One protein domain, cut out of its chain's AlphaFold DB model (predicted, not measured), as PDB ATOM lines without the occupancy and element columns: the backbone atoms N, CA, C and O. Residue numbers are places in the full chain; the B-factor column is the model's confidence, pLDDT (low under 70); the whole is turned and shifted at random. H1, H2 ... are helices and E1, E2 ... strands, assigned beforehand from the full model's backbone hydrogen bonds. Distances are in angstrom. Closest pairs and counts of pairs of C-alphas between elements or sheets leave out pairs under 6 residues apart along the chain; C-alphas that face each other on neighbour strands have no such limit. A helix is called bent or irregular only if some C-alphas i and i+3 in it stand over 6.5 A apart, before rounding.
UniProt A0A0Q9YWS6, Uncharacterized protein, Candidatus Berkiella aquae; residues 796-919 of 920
ATOM      1  N   ALA A 796     115.735 -12.393  -5.870       91.81
ATOM      2  CA  ALA A 796     116.511 -12.268  -7.100       91.81
ATOM      3  C   ALA A 796     117.562 -11.148  -6.998       91.81
ATOM      4  O   ALA A 796     117.282 -10.068  -6.477       91.81
ATOM      5  N   VAL A 797     118.761 -11.403  -7.532       89.56
ATOM      6  CA  VAL A 797     119.810 -10.395  -7.715       89.56
ATOM      7  C   VAL A 797     119.848  -9.961  -9.178       89.56
ATOM      8  O   VAL A 797     120.156 -10.775 -10.049       89.56
ATOM      9  N   VAL A 798     119.572  -8.683  -9.451       85.75
ATOM     10  CA  VAL A 798     119.480  -8.131 -10.818       85.75
ATOM     11  C   VAL A 798     120.626  -7.183 -11.154       85.75
ATOM     12  O   VAL A 798     121.034  -6.365 -10.326       85.75
ATOM     13  N   SER A 799     121.181  -7.295 -12.366       78.69
ATOM     14  CA  SER A 799     122.181  -6.362 -12.900       78.69
ATOM     15  C   SER A 799     122.509  -6.614 -14.369       78.69
ATOM     16  O   SER A 799     122.691  -7.762 -14.764       78.69
ATOM     17  N   ASP A 800     122.741  -5.528 -15.111       65.44
ATOM     18  CA  ASP A 800     123.214  -5.537 -16.504       65.44
ATOM     19  C   ASP A 800     124.612  -6.168 -16.680       65.44
ATOM     20  O   ASP A 800     125.002  -6.532 -17.785       65.44
ATOM     21  N   TYR A 801     125.385  -6.295 -15.595       65.12
ATOM     22  CA  TYR A 801     126.779  -6.758 -15.616       65.12
ATOM     23  C   TYR A 801     126.951  -8.234 -15.237       65.12
ATOM     24  O   TYR A 801     128.073  -8.740 -15.275       65.12
ATOM     25  N   ILE A 802     125.880  -8.928 -14.829       63.62
ATOM     26  CA  ILE A 802     125.938 -10.361 -14.519       63.62
ATOM     27  C   ILE A 802     125.523 -11.127 -15.782       63.62
ATOM     28  O   ILE A 802     124.343 -11.114 -16.131       63.62
ATOM     29  N   PRO A 803     126.449 -11.813 -16.477       52.94
ATOM     30  CA  PRO A 803     126.109 -12.570 -17.676       52.94
ATOM     31  C   PRO A 803     125.149 -13.719 -17.337       52.94
ATOM     32  O   PRO A 803     125.506 -14.611 -16.571       52.94
ATOM     33  N   GLU A 804     123.935 -13.654 -17.897       54.94
ATOM     34  CA  GLU A 804     122.855 -14.654 -18.059       54.94
ATOM     35  C   GLU A 804     122.528 -15.675 -16.938       54.94
ATOM     36  O   GLU A 804     121.646 -16.523 -17.114       54.94
ATOM     37  N   LYS A 805     123.164 -15.607 -15.769       61.12
ATOM     38  CA  LYS A 805     122.865 -16.436 -14.599       61.12
ATOM     39  C   LYS A 805     121.988 -15.637 -13.647       61.12
ATOM     40  O   LYS A 805     122.450 -14.684 -13.028       61.12
ATOM     41  N   THR A 806     120.728 -16.040 -13.504       69.50
ATOM     42  CA  THR A 806     119.865 -15.519 -12.437       69.50
ATOM     43  C   THR A 806     120.350 -16.090 -11.108       69.50
ATOM     44  O   THR A 806     120.347 -17.309 -10.906       69.50
ATOM     45  N   LEU A 807     120.807 -15.211 -10.226       83.06
ATOM     46  CA  LEU A 807     121.342 -15.555  -8.914       83.06
ATOM     47  C   LEU A 807     120.360 -15.093  -7.847       83.06
ATOM     48  O   LEU A 807     119.684 -14.079  -8.015       83.06
ATOM     49  N   PHE A 808     120.275 -15.855  -6.765       92.69
ATOM     50  CA  PHE A 808     119.301 -15.627  -5.709       92.69
ATOM     51  C   PHE A 808     120.006 -15.579  -4.367       92.69
ATOM     52  O   PHE A 808     120.986 -16.290  -4.157       92.69
ATOM     53  N   ILE A 809     119.508 -14.759  -3.455       94.69
ATOM     54  CA  ILE A 809     119.967 -14.720  -2.069       94.69
ATOM     55  C   ILE A 809     118.816 -15.036  -1.127       94.69
ATOM     56  O   ILE A 809     117.656 -14.804  -1.454       94.69
ATOM     57  N   THR A 810     119.131 -15.551   0.048       95.75
ATOM     58  CA  THR A 810     118.173 -15.680   1.146       95.75
ATOM     59  C   THR A 810     118.835 -15.267   2.455       95.75
ATOM     60  O   THR A 810     120.051 -15.412   2.610       95.75
ATOM     61  N   ILE A 811     118.048 -14.672   3.350       95.25
ATOM     62  CA  ILE A 811     118.519 -13.980   4.553       95.25
ATOM     63  C   ILE A 811     117.691 -14.463   5.757       95.25
ATOM     64  O   ILE A 811     116.486 -14.649   5.596       95.25
ATOM     65  N   PRO A 812     118.276 -14.665   6.949       95.50
ATOM     66  CA  PRO A 812     117.536 -15.004   8.160       95.50
ATOM     67  C   PRO A 812     116.418 -13.996   8.460       95.50
ATOM     68  O   PRO A 812     116.664 -12.792   8.521       95.50
ATOM     69  N   ASN A 813     115.197 -14.489   8.678       88.94
ATOM     70  CA  ASN A 813     114.031 -13.652   8.990       88.94
ATOM     71  C   ASN A 813     113.911 -13.332  10.490       88.94
ATOM     72  O   ASN A 813     113.330 -12.315  10.854       88.94
ATOM     73  N   ASN A 814     114.466 -14.187  11.355       88.31
ATOM     74  CA  ASN A 814     114.290 -14.107  12.811       88.31
ATOM     75  C   ASN A 814     115.538 -13.603  13.555       88.31
ATOM     76  O   ASN A 814     115.557 -13.610  14.784       88.31
ATOM     77  N   ASP A 815     116.581 -13.187  12.835       90.44
ATOM     78  CA  ASP A 815     117.815 -12.690  13.441       90.44
ATOM     79  C   ASP A 815     117.890 -11.154  13.311       90.44
ATOM     80  O   ASP A 815     118.022 -10.627  12.199       90.44
ATOM     81  N   PRO A 816     117.831 -10.406  14.432       87.81
ATOM     82  CA  PRO A 816     117.834  -8.945  14.413       87.81
ATOM     83  C   PRO A 816     119.117  -8.355  13.811       87.81
ATOM     84  O   PRO A 816     119.106  -7.212  13.350       87.81
ATOM     85  N   THR A 817     120.219  -9.112  13.751       90.94
ATOM     86  CA  THR A 817     121.463  -8.662  13.106       90.94
ATOM     87  C   THR A 817     121.325  -8.516  11.587       90.94
ATOM     88  O   THR A 817     122.066  -7.737  10.977       90.94
ATOM     89  N   PHE A 818     120.342  -9.192  10.978       92.19
ATOM     90  CA  PHE A 818     120.064  -9.128   9.545       92.19
ATOM     91  C   PHE A 818     118.969  -8.128   9.162       92.19
ATOM     92  O   PHE A 818     118.802  -7.854   7.973       92.19
ATOM     93  N   LEU A 819     118.281  -7.513  10.132       88.31
ATOM     94  CA  LEU A 819     117.185  -6.567   9.885       88.31
ATOM     95  C   LEU A 819     117.543  -5.445   8.881       88.31
ATOM     96  O   LEU A 819     116.761  -5.212   7.958       88.31
ATOM     97  N   PRO A 820     118.737  -4.810   8.936       88.56
ATOM     98  CA  PRO A 820     119.110  -3.789   7.951       88.56
ATOM     99  C   PRO A 820     119.223  -4.321   6.515       88.56
ATOM    100  O   PRO A 820     119.080  -3.562   5.561       88.56
ATOM    101  N   PHE A 821     119.524  -5.611   6.350       90.31
ATOM    102  CA  PHE A 821     119.619  -6.271   5.048       90.31
ATOM    103  C   PHE A 821     118.252  -6.765   4.574       90.31
ATOM    104  O   PHE A 821     117.979  -6.702   3.379       90.31
ATOM    105  N   LEU A 822     117.382  -7.197   5.493       88.62
ATOM    106  CA  LEU A 822     115.996  -7.549   5.190       88.62
ATOM    107  C   LEU A 822     115.230  -6.335   4.648       88.62
ATOM    108  O   LEU A 822     114.556  -6.442   3.630       88.62
ATOM    109  N   ASN A 823     115.439  -5.156   5.240       87.44
ATOM    110  CA  ASN A 823     114.846  -3.894   4.781       87.44
ATOM    111  C   ASN A 823     115.297  -3.474   3.367       87.44
ATOM    112  O   ASN A 823     114.636  -2.651   2.742       87.44
ATOM    113  N   LEU A 824     116.403  -4.026   2.838       87.00
ATOM    114  CA  LEU A 824     116.808  -3.801   1.441       87.00
ATOM    115  C   LEU A 824     115.983  -4.601   0.432       87.00
ATOM    116  O   LEU A 824     116.148  -4.377  -0.760       87.00
ATOM    117  N   ALA A 825     115.194  -5.573   0.887       89.06
ATOM    118  CA  ALA A 825     114.455  -6.466   0.009       89.06
ATOM    119  C   ALA A 825     112.998  -6.656   0.405       89.06
ATOM    120  O   ALA A 825     112.232  -7.125  -0.419       89.06
ATOM    121  N   TYR A 826     112.588  -6.343   1.630       92.38
ATOM    122  CA  TYR A 826     111.222  -6.550   2.100       92.38
ATOM    123  C   TYR A 826     110.498  -5.209   2.231       92.38
ATOM    124  O   TYR A 826     110.946  -4.321   2.957       92.38
ATOM    125  N   ASP A 827     109.384  -5.058   1.515       86.19
ATOM    126  CA  ASP A 827     108.489  -3.912   1.641       86.19
ATOM    127  C   ASP A 827     107.391  -4.236   2.658       86.19
ATOM    128  O   ASP A 827     106.467  -5.002   2.378       86.19
ATOM    129  N   GLN A 828     107.483  -3.621   3.838       84.00
ATOM    130  CA  GLN A 828     106.510  -3.804   4.919       84.00
ATOM    131  C   GLN A 828     105.101  -3.321   4.552       84.00
ATOM    132  O   GLN A 828     104.127  -3.846   5.083       84.00
ATOM    133  N   LYS A 829     104.965  -2.320   3.670       81.94
ATOM    134  CA  LYS A 829     103.649  -1.791   3.276       81.94
ATOM    135  C   LYS A 829     102.923  -2.748   2.341       81.94
ATOM    136  O   LYS A 829     101.698  -2.803   2.361       81.94
ATOM    137  N   LEU A 830     103.684  -3.453   1.510       78.94
ATOM    138  CA  LEU A 830     103.163  -4.360   0.491       78.94
ATOM    139  C   LEU A 830     103.211  -5.838   0.912       78.94
ATOM    140  O   LEU A 830     102.745  -6.679   0.149       78.94
ATOM    141  N   ASP A 831     103.772  -6.151   2.086       86.25
ATOM    142  CA  ASP A 831     104.021  -7.515   2.579       86.25
ATOM    143  C   ASP A 831     104.670  -8.413   1.505       86.25
ATOM    144  O   ASP A 831     104.232  -9.529   1.221       86.25
ATOM    145  N   THR A 832     105.701  -7.887   0.833       89.06
ATOM    146  CA  THR A 832     106.349  -8.585  -0.286       89.06
ATOM    147  C   THR A 832     107.849  -8.334  -0.360       89.06
ATOM    148  O   THR A 832     108.352  -7.273   0.010       89.06
ATOM    149  N   TYR A 833     108.569  -9.319  -0.901       91.00
ATOM    150  CA  TYR A 833     109.991  -9.210  -1.212       91.00
ATOM    151  C   TYR A 833     110.198  -8.689  -2.645       91.00
ATOM    152  O   TYR A 833     109.538  -9.151  -3.576       91.00
ATOM    153  N   HIS A 834     111.129  -7.756  -2.828       89.81
ATOM    154  CA  HIS A 834     111.572  -7.205  -4.105       89.81
ATOM    155  C   HIS A 834     113.032  -7.579  -4.399       89.81
ATOM    156  O   HIS A 834     113.780  -8.026  -3.531       89.81
ATOM    157  N   GLU A 835     113.432  -7.440  -5.659       89.69
ATOM    158  CA  GLU A 835     114.774  -7.784  -6.136       89.69
ATOM    159  C   GLU A 835     115.869  -6.837  -5.616       89.69
ATOM    160  O   GLU A 835     115.664  -5.632  -5.483       89.69
ATOM    161  N   ILE A 836     117.071  -7.373  -5.372       88.81
ATOM    162  CA  ILE A 836     118.237  -6.590  -4.938       88.81
ATOM    163  C   ILE A 836     119.181  -6.359  -6.121       88.81
ATOM    164  O   ILE A 836     119.540  -7.281  -6.852       88.81
ATOM    165  N   ARG A 837     119.675  -5.128  -6.285       86.25
ATOM    166  CA  ARG A 837     120.659  -4.809  -7.332       86.25
ATOM    167  C   ARG A 837     122.045  -5.380  -7.029       86.25
ATOM    168  O   ARG A 837     122.533  -5.326  -5.895       86.25
ATOM    169  N   SER A 838     122.718  -5.882  -8.062       86.12
ATOM    170  CA  SER A 838     124.123  -6.279  -7.961       86.12
ATOM    171  C   SER A 838     125.068  -5.075  -8.001       86.12
ATOM    172  O   SER A 838     124.802  -4.077  -8.669       86.12
ATOM    173  N   ILE A 839     126.197  -5.182  -7.301       81.81
ATOM    174  CA  ILE A 839     127.249  -4.167  -7.266       81.81
ATOM    175  C   ILE A 839     128.445  -4.659  -8.080       81.81
ATOM    176  O   ILE A 839     129.065  -5.671  -7.733       81.81
ATOM    177  N   ALA A 840     128.830  -3.885  -9.096       72.94
ATOM    178  CA  ALA A 840     130.006  -4.152  -9.919       72.94
ATOM    179  C   ALA A 840     131.298  -4.251  -9.088       72.94
ATOM    180  O   ALA A 840     131.453  -3.632  -8.027       72.94
ATOM    181  N   GLU A 841     132.280  -5.002  -9.592       63.53
ATOM    182  CA  GLU A 841     133.505  -5.299  -8.850       63.53
ATOM    183  C   GLU A 841     134.293  -4.039  -8.449       63.53
ATOM    184  O   GLU A 841     134.828  -3.995  -7.332       63.53
ATOM    185  N   LYS A 842     134.252  -3.014  -9.317       65.00
ATOM    186  CA  LYS A 842     134.870  -1.683  -9.180       65.00
ATOM    187  C   LYS A 842     133.889  -0.568  -8.758       65.00
ATOM    188  O   LYS A 842     134.257   0.600  -8.776       65.00
ATOM    189  N   GLY A 843     132.653  -0.896  -8.367       56.38
ATOM    190  CA  GLY A 843     131.638   0.101  -8.003       56.38
ATOM    191  C   GLY A 843     131.939   0.823  -6.681       56.38
ATOM    192  O   GLY A 843     132.048   0.189  -5.622       56.38
ATOM    193  N   HIS A 844     132.043   2.155  -6.727       54.03
ATOM    194  CA  HIS A 844     132.116   3.015  -5.544       54.03
ATOM    195  C   HIS A 844     130.810   2.930  -4.741       54.03
ATOM    196  O   HIS A 844     129.742   3.075  -5.314       54.03
ATOM    197  N   ASN A 845     130.900   2.691  -3.425       60.88
ATOM    198  CA  ASN A 845     129.860   2.933  -2.405       60.88
ATOM    199  C   ASN A 845     128.381   2.851  -2.863       60.88
ATOM    200  O   ASN A 845     127.615   3.769  -2.598       60.88
ATOM    201  N   GLN A 846     127.961   1.745  -3.481       72.31
ATOM    202  CA  GLN A 846     126.546   1.448  -3.756       72.31
ATOM    203  C   GLN A 846     125.998   0.421  -2.749       72.31
ATOM    204  O   GLN A 846     126.759  -0.406  -2.225       72.31
ATOM    205  N   GLN A 847     124.697   0.504  -2.447       83.56
ATOM    206  CA  GLN A 847     123.952  -0.527  -1.714       83.56
ATOM    207  C   GLN A 847     123.599  -1.689  -2.653       83.56
ATOM    208  O   GLN A 847     123.407  -1.467  -3.846       83.56
ATOM    209  N   GLY A 848     123.530  -2.914  -2.128       89.62
ATOM    210  CA  GLY A 848     123.208  -4.112  -2.917       89.62
ATOM    211  C   GLY A 848     124.135  -5.301  -2.660       89.62
ATOM    212  O   GLY A 848     124.843  -5.345  -1.650       89.62
ATOM    213  N   ALA A 849     124.156  -6.267  -3.581       90.12
ATOM    214  CA  ALA A 849     124.915  -7.515  -3.454       90.12
ATOM    215  C   ALA A 849     126.159  -7.546  -4.363       90.12
ATOM    216  O   ALA A 849     126.065  -7.371  -5.572       90.12
ATOM    217  N   LYS A 850     127.348  -7.808  -3.805       89.62
ATOM    218  CA  LYS A 850     128.569  -8.121  -4.566       89.62
ATOM    219  C   LYS A 850     128.802  -9.628  -4.558       89.62
ATOM    220  O   LYS A 850     128.836 -10.231  -3.491       89.62
ATOM    221  N   LEU A 851     129.060 -10.193  -5.726       88.00
ATOM    222  CA  LEU A 851     129.369 -11.607  -5.903       88.00
ATOM    223  C   LEU A 851     130.878 -11.802  -6.072       88.00
ATOM    224  O   LEU A 851     131.583 -10.895  -6.522       88.00
ATOM    225  N   GLY A 852     131.383 -12.965  -5.682       88.31
ATOM    226  CA  GLY A 852     132.785 -13.329  -5.848       88.31
ATOM    227  C   GLY A 852     133.033 -14.795  -5.524       88.31
ATOM    228  O   GLY A 852     132.100 -15.568  -5.350       88.31
ATOM    229  N   SER A 853     134.304 -15.164  -5.406       90.12
ATOM    230  CA  SER A 853     134.728 -16.508  -5.008       90.12
ATOM    231  C   SER A 853     135.866 -16.434  -3.995       90.12
ATOM    232  O   SER A 853     136.696 -15.524  -4.080       90.12
ATOM    233  N   ARG A 854     135.944 -17.393  -3.074       89.75
ATOM    234  CA  ARG A 854     137.023 -17.528  -2.085       89.75
ATOM    235  C   ARG A 854     137.513 -18.974  -2.054       89.75
ATOM    236  O   ARG A 854     136.722 -19.897  -2.180       89.75
ATOM    237  N   TRP A 855     138.811 -19.171  -1.853       90.56
ATOM    238  CA  TRP A 855     139.352 -20.492  -1.536       90.56
ATOM    239  C   TRP A 855     139.117 -20.802  -0.057       90.56
ATOM    240  O   TRP A 855     139.529 -20.029   0.812       90.56
ATOM    241  N   GLN A 856     138.442 -21.912   0.227       91.44
ATOM    242  CA  GLN A 856     138.220 -22.419   1.575       91.44
ATOM    243  C   GLN A 856     139.037 -23.693   1.765       91.44
ATOM    244  O   GLN A 856     138.909 -24.653   1.006       91.44
ATOM    245  N   LYS A 857     139.904 -23.689   2.780       91.00
ATOM    246  CA  LYS A 857     140.661 -24.870   3.183       91.00
ATOM    247  C   LYS A 857     139.804 -25.663   4.164       91.00
ATOM    248  O   LYS A 857     139.548 -25.184   5.265       91.00
ATOM    249  N   MET A 858     139.343 -26.836   3.749       87.62
ATOM    250  CA  MET A 858     138.700 -27.785   4.656       87.62
ATOM    251  C   MET A 858     139.781 -28.605   5.379       87.62
ATOM    252  O   MET A 858     140.860 -28.819   4.811       87.62
ATOM    253  N   PRO A 859     139.542 -29.065   6.620       91.88
ATOM    254  CA  PRO A 859     140.450 -29.988   7.292       91.88
ATOM    255  C   PRO A 859     140.687 -31.218   6.406       91.88
ATOM    256  O   PRO A 859     139.735 -31.838   5.943       91.88
ATOM    257  N   ASN A 860     141.954 -31.557   6.155       92.56
ATOM    258  CA  ASN A 860     142.371 -32.737   5.386       92.56
ATOM    259  C   ASN A 860     141.914 -32.794   3.911       92.56
ATOM    260  O   ASN A 860     141.917 -33.869   3.318       92.56
ATOM    261  N   GLN A 861     141.561 -31.665   3.288       93.19
ATOM    262  CA  GLN A 861     141.272 -31.604   1.848       93.19
ATOM    263  C   GLN A 861     142.045 -30.469   1.169       93.19
ATOM    264  O   GLN A 861     142.430 -29.478   1.801       93.19
ATOM    265  N   ALA A 862     142.268 -30.609  -0.140       92.19
ATOM    266  CA  ALA A 862     142.781 -29.517  -0.957       92.19
ATOM    267  C   ALA A 862     141.831 -28.304  -0.862       92.19
ATOM    268  O   ALA A 862     140.619 -28.492  -0.736       92.19
ATOM    269  N   PRO A 863     142.341 -27.060  -0.907       93.56
ATOM    270  CA  PRO A 863     141.492 -25.876  -0.913       93.56
ATOM    271  C   PRO A 863     140.449 -25.956  -2.033       93.56
ATOM    272  O   PRO A 863     140.800 -26.195  -3.185       93.56
ATOM    273  N   ILE A 864     139.177 -25.724  -1.706       93.88
ATOM    274  CA  ILE A 864     138.078 -25.706  -2.678       93.88
ATOM    275  C   ILE A 864     137.687 -24.253  -2.935       93.88
ATOM    276  O   ILE A 864     137.586 -23.443  -2.009       93.88
ATOM    277  N   LYS A 865     137.477 -23.896  -4.204       92.81
ATOM    278  CA  LYS A 865     136.969 -22.577  -4.586       92.81
ATOM    279  C   LYS A 865     135.453 -22.550  -4.387       92.81
ATOM    280  O   LYS A 865     134.730 -23.200  -5.133       92.81
ATOM    281  N   ILE A 866     134.989 -21.787  -3.402       92.00
ATOM    282  CA  ILE A 866     133.566 -21.581  -3.119       92.00
ATOM    283  C   ILE A 866     133.095 -20.225  -3.647       92.00
ATOM    284  O   ILE A 866     133.818 -19.225  -3.572       92.00
ATOM    285  N   ASP A 867     131.871 -20.178  -4.166       92.31
ATOM    286  CA  ASP A 867     131.228 -18.933  -4.577       92.31
ATOM    287  C   ASP A 867     130.592 -18.244  -3.367       92.31
ATOM    288  O   ASP A 867     129.913 -18.873  -2.552       92.31
ATOM    289  N   ILE A 868     130.803 -16.933  -3.260       93.38
ATOM    290  CA  ILE A 868     130.367 -16.111  -2.131       93.38
ATOM    291  C   ILE A 868     129.542 -14.909  -2.598       93.38
ATOM    292  O   ILE A 868     129.816 -14.304  -3.638       93.38
ATOM    293  N   ALA A 869     128.567 -14.518  -1.784       92.94
ATOM    294  CA  ALA A 869     127.821 -13.273  -1.929       92.94
ATOM    295  C   ALA A 869     128.080 -12.364  -0.728       92.94
ATOM    296  O   ALA A 869     128.298 -12.821   0.392       92.94
ATOM    297  N   ARG A 870     128.072 -11.051  -0.964       91.06
ATOM    298  CA  ARG A 870     128.283 -10.033   0.064       91.06
ATOM    299  C   ARG A 870     127.320  -8.871  -0.111       91.06
ATOM    300  O   ARG A 870     127.471  -8.102  -1.060       91.06
ATOM    301  N   ILE A 871     126.416  -8.669   0.840       91.81
ATOM    302  CA  ILE A 871     125.467  -7.554   0.833       91.81
ATOM    303  C   ILE A 871     126.064  -6.344   1.556       91.81
ATOM    304  O   ILE A 871     126.730  -6.451   2.594       91.81
ATOM    305  N   LYS A 872     125.858  -5.161   0.975       88.44
ATOM    306  CA  LYS A 872     126.290  -3.871   1.509       88.44
ATOM    307  C   LYS A 872     125.077  -2.972   1.761       88.44
ATOM    308  O   LYS A 872     124.389  -2.609   0.815       88.44
ATOM    309  N   VAL A 873     124.906  -2.536   3.008       81.50
ATOM    310  CA  VAL A 873     123.993  -1.445   3.400       81.50
ATOM    311  C   VAL A 873     124.815  -0.161   3.609       81.50
ATOM    312  O   VAL A 873     125.962  -0.213   4.074       81.50
ATOM    313  N   LEU A 874     124.261   0.992   3.226       73.56
ATOM    314  CA  LEU A 874     124.822   2.337   3.428       73.56
ATOM    315  C   LEU A 874     123.755   3.195   4.122       73.56
ATOM    316  O   LEU A 874     122.600   3.079   3.758       73.56
ATOM    317  N   GLY A 875     124.089   4.066   5.073       62.72
ATOM    318  CA  GLY A 875     123.100   4.990   5.657       62.72
ATOM    319  C   GLY A 875     123.115   5.068   7.181       62.72
ATOM    320  O   GLY A 875     123.945   4.436   7.839       62.72
ATOM    321  N   ALA A 876     122.222   5.899   7.727       49.47
ATOM    322  CA  ALA A 876     122.187   6.292   9.138       49.47
ATOM    323  C   ALA A 876     121.962   5.110  10.099       49.47
ATOM    324  O   ALA A 876     122.580   5.072  11.162       49.47
ATOM    325  N   GLU A 877     121.185   4.111   9.674       55.00
ATOM    326  CA  GLU A 877     120.880   2.886  10.432       55.00
ATOM    327  C   GLU A 877     122.005   1.831  10.370       55.00
ATOM    328  O   GLU A 877     122.004   0.854  11.110       55.00
ATOM    329  N   GLY A 878     123.025   2.042   9.529       55.75
ATOM    330  CA  GLY A 878     124.137   1.113   9.327       55.75
ATOM    331  C   GLY A 878     125.280   1.770   8.559       55.75
ATOM    332  O   GLY A 878     125.446   1.500   7.374       55.75
ATOM    333  N   LYS A 879     126.062   2.623   9.252       59.03
ATOM    334  CA  LYS A 879     127.119   3.574   8.796       59.03
ATOM    335  C   LYS A 879     128.226   3.015   7.866       59.03
ATOM    336  O   LYS A 879     129.414   3.192   8.127       59.03
ATOM    337  N   GLY A 880     127.889   2.270   6.814       65.69
ATOM    338  CA  GLY A 880     128.818   1.549   5.942       65.69
ATOM    339  C   GLY A 880     129.733   0.559   6.675       65.69
ATOM    340  O   GLY A 880     130.760   0.160   6.109       65.69
ATOM    341  N   LYS A 881     129.398   0.213   7.929       78.56
ATOM    342  CA  LYS A 881     130.206  -0.608   8.837       78.56
ATOM    343  C   LYS A 881     129.856  -2.084   8.772       78.56
ATOM    344  O   LYS A 881     130.757  -2.872   8.966       78.56
ATOM    345  N   LEU A 882     128.624  -2.474   8.452       88.31
ATOM    346  CA  LEU A 882     128.239  -3.888   8.428       88.31
ATOM    347  C   LEU A 882     128.323  -4.485   7.017       88.31
ATOM    348  O   LEU A 882     128.124  -3.808   5.995       88.31
ATOM    349  N   ARG A 883     128.668  -5.768   6.971       90.31
ATOM    350  CA  ARG A 883     128.756  -6.600   5.771       90.31
ATOM    351  C   ARG A 883     128.133  -7.946   6.091       90.31
ATOM    352  O   ARG A 883     128.642  -8.638   6.965       90.31
ATOM    353  N   ALA A 884     127.065  -8.292   5.382       93.94
ATOM    354  CA  ALA A 884     126.534  -9.643   5.419       93.94
ATOM    355  C   ALA A 884     127.194 -10.451   4.302       93.94
ATOM    356  O   ALA A 884     127.266  -9.988   3.159       93.94
ATOM    357  N   THR A 885     127.727 -11.616   4.631       94.00
ATOM    358  CA  THR A 885     128.364 -12.547   3.704       94.00
ATOM    359  C   THR A 885     127.660 -13.886   3.757       94.00
ATOM    360  O   THR A 885     127.088 -14.250   4.778       94.00
ATOM    361  N   GLY A 886     127.711 -14.597   2.640       94.50
ATOM    362  CA  GLY A 886     127.143 -15.925   2.511       94.50
ATOM    363  C   GLY A 886     127.793 -16.709   1.388       94.50
ATOM    364  O   GLY A 886     128.576 -16.166   0.599       94.50
ATOM    365  N   SER A 887     127.449 -17.985   1.309       95.06
ATOM    366  CA  SER A 887     127.968 -18.927   0.316       95.06
ATOM    367  C   SER A 887     126.831 -19.649  -0.402       95.06
ATOM    368  O   SER A 887     125.675 -19.598   0.022       95.06
ATOM    369  N   VAL A 888     127.139 -20.268  -1.539       94.56
ATOM    370  CA  VAL A 888     126.158 -21.051  -2.299       94.56
ATOM    371  C   VAL A 888     125.814 -22.332  -1.544       94.56
ATOM    372  O   VAL A 888     126.705 -23.122  -1.257       94.56
ATOM    373  N   GLN A 889     124.524 -22.547  -1.273       95.00
ATOM    374  CA  GLN A 889     124.022 -23.758  -0.599       95.00
ATOM    375  C   GLN A 889     123.112 -24.607  -1.489       95.00
ATOM    376  O   GLN A 889     122.992 -25.811  -1.286       95.00
ATOM    377  N   GLN A 890     122.458 -24.000  -2.484       94.31
ATOM    378  CA  GLN A 890     121.667 -24.740  -3.467       94.31
ATOM    379  C   GLN A 890     122.062 -24.327  -4.880       94.31
ATOM    380  O   GLN A 890     122.169 -23.137  -5.193       94.31
ATOM    381  N   GLU A 891     122.221 -25.319  -5.749       93.56
ATOM    382  CA  GLU A 891     122.409 -25.131  -7.181       93.56
ATOM    383  C   GLU A 891     121.325 -25.887  -7.942       93.56
ATOM    384  O   GLU A 891     121.046 -27.051  -7.665       93.56
ATOM    385  N   ILE A 892     120.706 -25.219  -8.909       91.62
ATOM    386  CA  ILE A 892     119.651 -25.803  -9.735       91.62
ATOM    387  C   ILE A 892     119.990 -25.537 -11.186       91.62
ATOM    388  O   ILE A 892     120.179 -24.391 -11.594       91.62
ATOM    389  N   ARG A 893     120.039 -26.595 -11.994       89.94
ATOM    390  CA  ARG A 893     120.081 -26.450 -13.448       89.94
ATOM    391  C   ARG A 893     118.660 -26.272 -13.961       89.94
ATOM    392  O   ARG A 893     117.789 -27.096 -13.699       89.94
ATOM    393  N   THR A 894     118.414 -25.176 -14.668       82.31
ATOM    394  CA  THR A 894     117.136 -24.977 -15.356       82.31
ATOM    395  C   THR A 894     117.009 -25.949 -16.526       82.31
ATOM    396  O   THR A 894     118.000 -26.510 -16.993       82.31
ATOM    397  N   LYS A 895     115.794 -26.079 -17.070       77.56
ATOM    398  CA  LYS A 895     115.542 -26.834 -18.309       77.56
ATOM    399  C   LYS A 895     116.406 -26.359 -19.492       77.56
ATOM    400  O   LYS A 895     116.726 -27.155 -20.359       77.56
ATOM    401  N   ALA A 896     116.843 -25.096 -19.492       78.19
ATOM    402  CA  ALA A 896     117.757 -24.523 -20.488       78.19
ATOM    403  C   ALA A 896     119.251 -24.762 -20.165       78.19
ATOM    404  O   ALA A 896     120.112 -24.040 -20.661       78.19
ATOM    405  N   ASN A 897     119.565 -25.704 -19.267       81.81
ATOM    406  CA  ASN A 897     120.913 -26.001 -18.765       81.81
ATOM    407  C   ASN A 897     121.646 -24.788 -18.145       81.81
ATOM    408  O   ASN A 897     122.869 -24.790 -17.996       81.81
ATOM    409  N   LYS A 898     120.906 -23.744 -17.740       82.06
ATOM    410  CA  LYS A 898     121.472 -22.586 -17.034       82.06
ATOM    411  C   LYS A 898     121.566 -22.902 -15.544       82.06
ATOM    412  O   LYS A 898     120.584 -23.311 -14.929       82.06
ATOM    413  N   LEU A 899     122.742 -22.696 -14.957       86.69
ATOM    414  CA  LEU A 899     122.976 -22.904 -13.529       86.69
ATOM    415  C   LEU A 899     122.467 -21.700 -12.725       86.69
ATOM    416  O   LEU A 899     122.990 -20.594 -12.872       86.69
ATOM    417  N   ARG A 900     121.472 -21.925 -11.867       90.12
ATOM    418  CA  ARG A 900     121.008 -20.982 -10.843       90.12
ATOM    419  C   ARG A 900     121.643 -21.341  -9.509       90.12
ATOM    420  O   ARG A 900     121.721 -22.519  -9.168       90.12
ATOM    421  N   LYS A 901     122.062 -20.330  -8.753       93.06
ATOM    422  CA  LYS A 901     122.671 -20.501  -7.429       93.06
ATOM    423  C   LYS A 901     121.888 -19.705  -6.393       93.06
ATOM    424  O   LYS A 901     121.557 -18.546  -6.652       93.06
ATOM    425  N   LEU A 902     121.615 -20.328  -5.250       95.31
ATOM    426  CA  LEU A 902     121.080 -19.679  -4.057       95.31
ATOM    427  C   LEU A 902     122.211 -19.473  -3.053       95.31
ATOM    428  O   LEU A 902     122.772 -20.442  -2.533       95.31
ATOM    429  N   TYR A 903     122.524 -18.212  -2.782       95.38
ATOM    430  CA  TYR A 903     123.451 -17.813  -1.734       95.38
ATOM    431  C   TYR A 903     122.689 -17.642  -0.421       95.38
ATOM    432  O   TYR A 903     121.748 -16.854  -0.341       95.38
ATOM    433  N   VAL A 904     123.113 -18.357   0.612       96.38
ATOM    434  CA  VAL A 904     122.551 -18.234   1.959       96.38
ATOM    435  C   VAL A 904     123.433 -17.280   2.740       96.38
ATOM    436  O   VAL A 904     124.628 -17.525   2.884       96.38
ATOM    437  N   ILE A 905     122.860 -16.154   3.152       96.44
ATOM    438  CA  ILE A 905     123.558 -15.065   3.829       96.44
ATOM    439  C   ILE A 905     123.462 -15.299   5.334       96.44
ATOM    440  O   ILE A 905     122.415 -15.065   5.919       96.44
ATOM    441  N   ASP A 906     124.538 -15.772   5.952       94.56
ATOM    442  CA  ASP A 906     124.528 -16.357   7.300       94.56
ATOM    443  C   ASP A 906     125.546 -15.726   8.260       94.56
ATOM    444  O   ASP A 906     125.571 -16.045   9.447       94.56
ATOM    445  N   GLN A 907     126.354 -14.773   7.788       95.06
ATOM    446  CA  GLN A 907     127.356 -14.112   8.616       95.06
ATOM    447  C   GLN A 907     127.306 -12.592   8.469       95.06
ATOM    448  O   GLN A 907     127.445 -12.068   7.366       95.06
ATOM    449  N   VAL A 908     127.222 -11.862   9.585       93.31
ATOM    450  CA  VAL A 908     127.400 -10.401   9.621       93.31
ATOM    451  C   VAL A 908     128.739 -10.060  10.270       93.31
ATOM    452  O   VAL A 908     129.054 -10.510  11.366       93.31
ATOM    453  N   THR A 909     129.543  -9.235   9.602       92.62
ATOM    454  CA  THR A 909     130.826  -8.745  10.128       92.62
ATOM    455  C   THR A 909     130.946  -7.231  10.010       92.62
ATOM    456  O   THR A 909     130.370  -6.600   9.116       92.62
ATOM    457  N   ASP A 910     131.736  -6.626  10.901       89.94
ATOM    458  CA  ASP A 910     132.164  -5.241  10.720       89.94
ATOM    459  C   ASP A 910     133.215  -5.162   9.597       89.94
ATOM    460  O   ASP A 910     134.160  -5.946   9.525       89.94
ATOM    461  N   LYS A 911     133.096  -4.163   8.726       87.81
ATOM    462  CA  LYS A 911     133.978  -3.869   7.593       87.81
ATOM    463  C   LYS A 911     135.439  -3.742   8.024       87.81
ATOM    464  O   LYS A 911     136.328  -4.089   7.248       87.81
ATOM    465  N   LYS A 912     135.720  -3.205   9.217       87.38
ATOM    466  CA  LYS A 912     137.079  -3.142   9.774       87.38
ATOM    467  C   LYS A 912     137.571  -4.531  10.180       87.38
ATOM    468  O   LYS A 912     138.737  -4.824   9.927       87.38
ATOM    469  N   ALA A 913     136.711  -5.376  10.748       86.62
ATOM    470  CA  ALA A 913     137.047  -6.759  11.087       86.62
ATOM    471  C   ALA A 913     137.308  -7.603   9.824       86.62
ATOM    472  O   ALA A 913     138.363  -8.227   9.733       86.62
ATOM    473  N   GLU A 914     136.449  -7.509   8.798       85.44
ATOM    474  CA  GLU A 914     136.653  -8.157   7.485       85.44
ATOM    475  C   GLU A 914     137.996  -7.728   6.861       85.44
ATOM    476  O   GLU A 914     138.753  -8.547   6.345       85.44
ATOM    477  N   LYS A 915     138.334  -6.429   6.927       84.88
ATOM    478  CA  LYS A 915     139.614  -5.907   6.416       84.88
ATOM    479  C   LYS A 915     140.831  -6.432   7.180       84.88
ATOM    480  O   LYS A 915     141.878  -6.596   6.563       84.88
ATOM    481  N   ARG A 916     140.716  -6.657   8.493       87.50
ATOM    482  CA  ARG A 916     141.797  -7.238   9.304       87.50
ATOM    483  C   ARG A 916     142.010  -8.707   8.943       87.50
ATOM    484  O   ARG A 916     143.145  -9.085   8.705       87.50
ATOM    485  N   GLN A 917     140.934  -9.476   8.776       82.69
ATOM    486  CA  GLN A 917     141.000 -10.887   8.367       82.69
ATOM    487  C   GLN A 917     141.578 -11.121   6.965       82.69
ATOM    488  O   GLN A 917     141.972 -12.235   6.678       82.69
ATOM    489  N   LYS A 918     141.600 -10.112   6.081       79.31
ATOM    490  CA  LYS A 918     142.228 -10.219   4.747       79.31
ATOM    491  C   LYS A 918     143.722  -9.903   4.723       79.31
ATOM    492  O   LYS A 918     144.349 -10.096   3.689       79.31
ATOM    493  N   LYS A 919     144.254  -9.294   5.788       76.81
ATOM    494  CA  LYS A 919     145.686  -8.976   5.901       76.81
ATOM    495  C   LYS A 919     146.499 -10.130   6.493       76.81
ATOM    496  O   LYS A 919     147.714 -10.118   6.342       76.81
TER     497      LYS A 919
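This is residues 796 to 919 of the 920 residues of an uncharacterized protein of Candidatus Berkiella aquae (UniProt A0A0Q9YWS6). What is the main shape? One strongly twisted sheet of six strands folds back on itself, the short strands E1 and E2 facing E5, E4 and E3, with E6 as the hinge. The small helices H1 and H2 lie on its opposite faces, and residues 827 to 832 of the long H1 to E3 link stick out. What is it made of? The 124 printed residues include two named helices and six named strands, along the chain E1 E2 H1 E3 E4 E5 E6 H2, of mixed class; the sheet, E1 E2 E6 E5 E4 E3, is mixed. How compact is it? It is compact, with a radius of gyration of the C-alphas of 15.2 A and spans of 44 by 41 by 31 A.

How do the long strands pair? E3, residues 848 to 856, E4, residues 864 to 872, E5, residues 882 to 893, and E6, residues 899 to 910, form a meander, each strand the antiparallel neighbour of the one before. N 850 and O 870 are 2.8 A apart, N 886 and O 869 2.9 A, and N 902 and O 890 2.9 A, within hydrogen-bond range. What completes the sheet? E2, residues 807 to 810, is parallel to E6, with N 903 and O 808 2.8 A apart. E1, residues 796 to 798, forms an antiparallel hairpin with E2, with N 797 and O 807 2.9 A apart. Where are the helices? H1, residues 816 to 822, is on the sheet at a height of 8.6 A, only just over none of its strands, with 2 C-alphas falling on each of E6, E5 and E4; its closest C-alphas to E6 are those of Thr 817 and Val 908, 7.1 A apart. H2, residues 911 to 917, is on the opposite face, over E6, and stands up from the sheet at 53 degrees; its closest C-alphas to E5 are those of Lys 911 and Leu 882, 5.8 A apart. How regular are their backbones? Every O i to N i+4 pair of H2 is within hydrogen-bond range, but in H1 1 of 3 is, beside 3 of 4 O i to N i+3 pairs; H1 is irregular, with C-alphas 817 and 820 7.5 A apart.

Where do the first and last elements lie? E1 begins at C-alpha 796, (116.511, -12.268, -7.100), and H2 ends at C-alpha 917, (141.000, -10.887, 8.367). How long are the elements? From first to last C-alpha E5 measures 32.5 A, E6 31.4 A, E4 25.2 A, E3 24.1 A, E2 10.5 A, H2 10.0 A, H1 9.5 A and E1 6.3 A. Where do strands bend? E5 bends by 51 degrees at residue 889 and E6 by 58 degrees at residue 906.

How far does it reach? The two C-alphas farthest apart, those of Lys 829 and Asn 860, are 49.6 A apart, and the printed part has no cut. Which link is long? H1 to E3, with 25 residues; residues 836 to 837 in it pair in parallel with residues 797 to 798 of E1. Where is confidence low? The mean pLDDT of the printed part is 84.6, and residues 800 to 806, 841 to 845 and 875 to 880 are under 70.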